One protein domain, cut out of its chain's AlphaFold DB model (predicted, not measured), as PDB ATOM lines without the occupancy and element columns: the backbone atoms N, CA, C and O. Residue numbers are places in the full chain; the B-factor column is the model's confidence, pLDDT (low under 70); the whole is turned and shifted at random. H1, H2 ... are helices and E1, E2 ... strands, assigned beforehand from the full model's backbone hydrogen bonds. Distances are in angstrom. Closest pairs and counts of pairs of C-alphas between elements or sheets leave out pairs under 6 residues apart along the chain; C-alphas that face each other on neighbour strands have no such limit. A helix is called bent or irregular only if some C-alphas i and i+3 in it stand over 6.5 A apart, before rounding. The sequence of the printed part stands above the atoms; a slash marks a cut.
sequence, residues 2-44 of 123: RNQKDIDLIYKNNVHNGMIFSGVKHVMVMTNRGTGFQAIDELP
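What this domain is: This is residues 2 to 44 of the 123 residues of an uncharacterized protein of Vibrio chagasii (UniProt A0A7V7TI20). What would one see first? The model shows a small antiparallel sheet of three strands, E1, E2 and E3, twisted and with its inner strand E2 bent, and one short helix, H1, that packs across one face, mostly over E2. The turn between E2 and E3 lies far from the helix. What makes it up, and how large is it? The printed part has 43 residues with one named helix and three named strands, in the chain order H1 E1 E2 E3; the sheet's order is E1 - E2 - E3, and the class is mixed, helices and strands. It is compact, with a radius of gyration of the C-alphas of 9.9 A and spans of 29 by 20 by 20 A.

Where its parts are: Where are the strands? E2, residues 24 to 31, is the longest strand, 19.1 A from first to last C-alpha, and begins at C-alpha 24 at (-44.200, 29.558, 2.611). E1 is residues 18 to 21, 10.0 A long, and E3 is residues 34 to 39, 15.5 A long, ending at C-alpha 39 at (-46.250, 35.812, 3.260). Where is the helix? H1 is residues 4 to 12, 12.0 A long, and begins at C-alpha 4 at (-53.001, 27.923, -3.229).

How they stand to each other: How do the strands pair? They form a meander, each strand the antiparallel neighbour of the one before. E1 and E2 are a hairpin at 126 degrees, with N 19 and O 26 at 3.0 A and N 26 and O 19 at 2.8 A, within hydrogen-bond range. E2 and E3 are a hairpin at 156 degrees, with N 29 and O 36 at 2.9 A and N 31 and O 34 at 2.8 A, also within range. How is the sheet shaped? E2 bends by 61 degrees at residue 28. The sheet is only just strongly twisted, its C-alphas lying up to 4.5 A off the best plane. Where does the helix stand? H1 is on the sheet at a height of 10.0 A, over E2 and only just over E3, on which 3 of its C-alphas fall; it runs across the strands, at 65 degrees to E2 on the local plane. The closest C-alphas of H1 and E2 are those of Tyr 11 and Lys 25, 6.8 A apart. In H1 every O i to N i+4 pair is within hydrogen-bond range.

The domain as a whole: How far does it reach? The two C-alphas farthest apart are those of Lys 5 and Arg 33, 28.9 A. Is it unbroken and confident? The printed part has no cut, and the links H1 to E1, E1 to E2 and E2 to E3 are tight. The mean pLDDT of the printed part is 93.5, and no printed residue is under 70.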
ATOM      1  N   ARG A   2     -56.645  31.553   1.954       88.38
ATOM      2  CA  ARG A   2     -56.535  31.877   0.526       88.38
ATOM      3  C   ARG A   2     -56.217  30.628  -0.289       88.38
ATOM      4  O   ARG A   2     -55.671  29.660   0.228       88.38
ATOM      5  N   ASN A   3     -56.589  30.656  -1.560       93.06
ATOM      6  CA  ASN A   3     -56.402  29.544  -2.480       93.06
ATOM      7  C   ASN A   3     -54.929  29.422  -2.905       93.06
ATOM      8  O   ASN A   3     -54.316  30.401  -3.337       93.06
ATOM      9  N   GLN A   4     -54.386  28.202  -2.852       94.81
ATOM     10  CA  GLN A   4     -53.001  27.923  -3.229       94.81
ATOM     11  C   GLN A   4     -52.702  28.269  -4.693       94.81
ATOM     12  O   GLN A   4     -51.624  28.776  -4.989       94.81
ATOM     13  N   LYS A   5     -53.662  28.075  -5.607       96.31
ATOM     14  CA  LYS A   5     -53.470  28.418  -7.028       96.31
ATOM     15  C   LYS A   5     -53.199  29.909  -7.224       96.31
ATOM     16  O   LYS A   5     -52.345  30.280  -8.025       96.31
ATOM     17  N   ASP A   6     -53.894  30.751  -6.468       97.00
ATOM     18  CA  ASP A   6     -53.760  32.205  -6.554       97.00
ATOM     19  C   ASP A   6     -52.450  32.673  -5.911       97.00
ATOM     20  O   ASP A   6     -51.753  33.521  -6.464       97.00
ATOM     21  N   ILE A   7     -52.061  32.058  -4.788       96.88
ATOM     22  CA  ILE A   7     -50.752  32.274  -4.150       96.88
ATOM     23  C   ILE A   7     -49.618  31.935  -5.124       96.88
ATOM     24  O   ILE A   7     -48.686  32.719  -5.311       96.88
ATOM     25  N   ASP A   8     -49.715  30.782  -5.783       97.19
ATOM     26  CA  ASP A   8     -48.723  30.312  -6.745       97.19
ATOM     27  C   ASP A   8     -48.643  31.229  -7.964       97.19
ATOM     28  O   ASP A   8     -47.546  31.541  -8.432       97.19
ATOM     29  N   LEU A   9     -49.791  31.703  -8.448       97.56
ATOM     30  CA  LEU A   9     -49.876  32.634  -9.565       97.56
ATOM     31  C   LEU A   9     -49.250  33.997  -9.230       97.56
ATOM     32  O   LEU A   9     -48.495  34.543 -10.045       97.56
ATOM     33  N   ILE A  10     -49.531  34.529  -8.035       97.06
ATOM     34  CA  ILE A  10     -48.914  35.758  -7.527       97.06
ATOM     35  C   ILE A  10     -47.400  35.571  -7.437       97.06
ATOM     36  O   ILE A  10     -46.658  36.396  -7.971       97.06
ATOM     37  N   TYR A  11     -46.931  34.480  -6.827       97.12
ATOM     38  CA  TYR A  11     -45.503  34.213  -6.671       97.12
ATOM     39  C   TYR A  11     -44.795  34.071  -8.024       97.12
ATOM     40  O   TYR A  11     -43.797  34.743  -8.267       97.12
ATOM     41  N   LYS A  12     -45.354  33.280  -8.952       97.00
ATOM     42  CA  LYS A  12     -44.831  33.100 -10.320       97.00
ATOM     43  C   LYS A  12     -44.575  34.441 -11.012       97.00
ATOM     44  O   LYS A  12     -43.562  34.607 -11.685       97.00
ATOM     45  N   ASN A  13     -45.481  35.405 -10.846       95.69
ATOM     46  CA  ASN A  13     -45.404  36.716 -11.497       95.69
ATOM     47  C   ASN A  13     -44.612  37.777 -10.713       95.69
ATOM     48  O   ASN A  13     -44.489  38.910 -11.194       95.69
ATOM     49  N   ASN A  14     -44.078  37.413  -9.543       94.00
ATOM     50  CA  ASN A  14     -43.265  38.258  -8.666       94.00
ATOM     51  C   ASN A  14     -41.983  37.546  -8.191       94.00
ATOM     52  O   ASN A  14     -41.390  37.971  -7.205       94.00
ATOM     53  N   VAL A  15     -41.534  36.492  -8.884       90.88
ATOM     54  CA  VAL A  15     -40.424  35.627  -8.439       90.88
ATOM     55  C   VAL A  15     -39.120  36.392  -8.194       90.88
ATOM     56  O   VAL A  15     -38.404  36.088  -7.251       90.88
ATOM     57  N   HIS A  16     -38.847  37.437  -8.982       90.56
ATOM     58  CA  HIS A  16     -37.664  38.291  -8.814       90.56
ATOM     59  C   HIS A  16     -37.654  39.068  -7.489       90.56
ATOM     60  O   HIS A  16     -36.594  39.455  -7.017       90.56
ATOM     61  N   ASN A  17     -38.831  39.264  -6.892       91.81
ATOM     62  CA  ASN A  17     -39.035  39.924  -5.606       91.81
ATOM     63  C   ASN A  17     -39.635  38.944  -4.580       91.81
ATOM     64  O   ASN A  17     -40.291  39.369  -3.627       91.81
ATOM     65  N   GLY A  18     -39.491  37.637  -4.807       93.38
ATOM     66  CA  GLY A  18     -40.079  36.578  -3.998       93.38
ATOM     67  C   GLY A  18     -39.023  35.788  -3.234       93.38
ATOM     68  O   GLY A  18     -37.897  35.636  -3.693       93.38
ATOM     69  N   MET A  19     -39.403  35.273  -2.067       95.50
ATOM     70  CA  MET A  19     -38.595  34.360  -1.251       95.50
ATOM     71  C   MET A  19     -39.482  33.234  -0.724       95.50
ATOM     72  O   MET A  19     -40.687  33.419  -0.550       95.50
ATOM     73  N   ILE A  20     -38.901  32.067  -0.452       96.12
ATOM     74  CA  ILE A  20     -39.598  30.971   0.228       96.12
ATOM     75  C   ILE A  20     -38.931  30.760   1.583       96.12
ATOM     76  O   ILE A  20     -37.761  30.389   1.640       96.12
ATOM     77  N   PHE A  21     -39.682  30.970   2.663       93.62
ATOM     78  CA  PHE A  21     -39.236  30.705   4.031       93.62
ATOM     79  C   PHE A  21     -40.035  29.532   4.585       93.62
ATOM     80  O   PHE A  21     -41.261  29.591   4.617       93.62
ATOM     81  N   SER A  22     -39.354  28.451   4.973       93.25
ATOM     82  CA  SER A  22     -39.991  27.253   5.550       93.25
ATOM     83  C   SER A  22     -41.164  26.711   4.714       93.25
ATOM     84  O   SER A  22     -42.183  26.288   5.249       93.25
ATOM     85  N   GLY A  23     -41.043  26.760   3.383       92.94
ATOM     86  CA  GLY A  23     -42.084  26.315   2.447       92.94
ATOM     87  C   GLY A  23     -43.184  27.342   2.142       92.94
ATOM     88  O   GLY A  23     -43.983  27.115   1.235       92.94
ATOM     89  N   VAL A  24     -43.204  28.496   2.816       95.81
ATOM     90  CA  VAL A  24     -44.200  29.558   2.611       95.81
ATOM     91  C   VAL A  24     -43.687  30.594   1.612       95.81
ATOM     92  O   VAL A  24     -42.587  31.136   1.751       95.81
ATOM     93  N   LYS A  25     -44.502  30.899   0.597       97.12
ATOM     94  CA  LYS A  25     -44.186  31.879  -0.451       97.12
ATOM     95  C   LYS A  25     -44.396  33.299   0.060       97.12
ATOM     96  O   LYS A  25     -45.505  33.685   0.421       97.12
ATOM     97  N   HIS A  26     -43.326  34.076   0.023       97.25
ATOM     98  CA  HIS A  26     -43.297  35.478   0.397       97.25
ATOM     99  C   HIS A  26     -43.012  36.350  -0.820       97.25
ATOM    100  O   HIS A  26     -42.340  35.934  -1.766       97.25
ATOM    101  N   VAL A  27     -43.496  37.584  -0.769       96.75
ATOM    102  CA  VAL A  27     -43.212  38.631  -1.752       96.75
ATOM    103  C   VAL A  27     -42.800  39.900  -1.034       96.75
ATOM    104  O   VAL A  27     -43.277  40.200   0.059       96.75
ATOM    105  N   MET A  28     -41.894  40.641  -1.656       94.81
ATOM    106  CA  MET A  28     -41.468  41.936  -1.163       94.81
ATOM    107  C   MET A  28     -42.581  42.968  -1.377       94.81
ATOM    108  O   MET A  28     -43.043  43.179  -2.500       94.81
ATOM    109  N   VAL A  29     -43.008  43.617  -0.297       92.75
ATOM    110  CA  VAL A  29     -44.058  44.640  -0.289       92.75
ATOM    111  C   VAL A  29     -43.617  45.855   0.519       92.75
ATOM    112  O   VAL A  29     -42.851  45.743   1.476       92.75
ATOM    113  N   MET A  30     -44.104  47.034   0.129       89.62
ATOM    114  CA  MET A  30     -43.941  48.253   0.917       89.62
ATOM    115  C   MET A  30     -44.971  48.259   2.045       89.62
ATOM    116  O   MET A  30     -46.172  48.147   1.794       89.62
ATOM    117  N   THR A  31     -44.499  48.417   3.273       82.12
ATOM    118  CA  THR A  31     -45.322  48.555   4.475       82.12
ATOM    119  C   THR A  31     -45.097  49.928   5.106       82.12
ATOM    120  O   THR A  31     -44.204  50.677   4.711       82.12
ATOM    121  N   ASN A  32     -45.869  50.254   6.141       82.12
ATOM    122  CA  ASN A  32     -45.650  51.450   6.960       82.12
ATOM    123  C   ASN A  32     -44.286  51.471   7.682       82.12
ATOM    124  O   ASN A  32     -43.866  52.526   8.144       82.12
ATOM    125  N   ARG A  33     -43.596  50.328   7.779       83.50
ATOM    126  CA  ARG A  33     -42.253  50.194   8.369       83.50
ATOM    127  C   ARG A  33     -41.147  50.071   7.313       83.50
ATOM    128  O   ARG A  33     -40.010  49.772   7.658       83.50
ATOM    129  N   GLY A  34     -41.477  50.294   6.040       88.81
ATOM    130  CA  GLY A  34     -40.569  50.144   4.905       88.81
ATOM    131  C   GLY A  34     -40.818  48.870   4.097       88.81
ATOM    132  O   GLY A  34     -41.843  48.197   4.244       88.81
ATOM    133  N   THR A  35     -39.883  48.559   3.205       91.06
ATOM    134  CA  THR A  35     -39.965  47.405   2.306       91.06
ATOM    135  C   THR A  35     -39.529  46.127   3.016       91.06
ATOM    136  O   THR A  35     -38.431  46.071   3.563       91.06
ATOM    137  N   GLY A  36     -40.355  45.082   2.970       91.69
ATOM    138  CA  GLY A  36     -40.043  43.791   3.583       91.69
ATOM    139  C   GLY A  36     -40.731  42.622   2.886       91.69
ATOM    140  O   GLY A  36     -41.627  42.815   2.067       91.69
ATOM    141  N   PHE A  37     -40.298  41.403   3.202       94.00
ATOM    142  CA  PHE A  37     -40.956  40.187   2.731       94.00
ATOM    143  C   PHE A  37     -42.158  39.861   3.611       94.00
ATOM    144  O   PHE A  37     -42.031  39.782   4.830       94.00
ATOM    145  N   GLN A  38     -43.306  39.625   2.985       94.75
ATOM    146  CA  GLN A  38     -44.517  39.186   3.668       94.75
ATOM    147  C   GLN A  38     -45.081  37.946   2.979       94.75
ATOM    148  O   GLN A  38     -45.015  37.829   1.750       94.75
ATOM    149  N   ALA A  39     -45.608  37.012   3.771       95.75
ATOM    150  CA  ALA A  39     -46.250  35.812   3.260       95.75
ATOM    151  C   ALA A  39     -47.476  36.202   2.421       95.75
ATOM    152  O   ALA A  39     -48.265  37.067   2.810       95.75
ATOM    153  N   ILE A  40     -47.615  35.615   1.230       96.06
ATOM    154  CA  ILE A  40     -48.660  36.009   0.270       96.06
ATOM    155  C   ILE A  40     -50.067  35.764   0.842       96.06
ATOM    156  O   ILE A  40     -50.995  36.537   0.594       96.06
ATOM    157  N   ASP A  41     -50.247  34.692   1.602       95.62
ATOM    158  CA  ASP A  41     -51.501  34.336   2.264       95.62
ATOM    159  C   ASP A  41     -51.877  35.289   3.410       95.62
ATOM    160  O   ASP A  41     -53.066  35.484   3.663       95.62
ATOM    161  N   GLU A  42     -50.897  35.959   4.013       94.44
ATOM    162  CA  GLU A  42     -51.082  36.928   5.101       94.44
ATOM    163  C   GLU A  42     -51.112  38.394   4.645       94.44
ATOM    164  O   GLU A  42     -51.329  39.297   5.455       94.44
ATOM    165  N   LEU A  43     -50.911  38.674   3.351       93.44
ATOM    166  CA  LEU A  43     -50.975  40.047   2.833       93.44
ATOM    167  C   LEU A  43     -52.314  40.721   3.182       93.44
ATOM    168  O   LEU A  43     -53.355  40.057   3.130       93.44
ATOM    169  N   PRO A  44     -52.347  42.046   3.409       93.06
ATOM    170  CA  PRO A  44     -53.600  42.795   3.476       93.06
ATOM    171  C   PRO A  44     -54.479  42.517   2.252       93.06
ATOM    172  O   PRO A  44     -53.960  42.355   1.144       93.06
TER     173      PRO A  44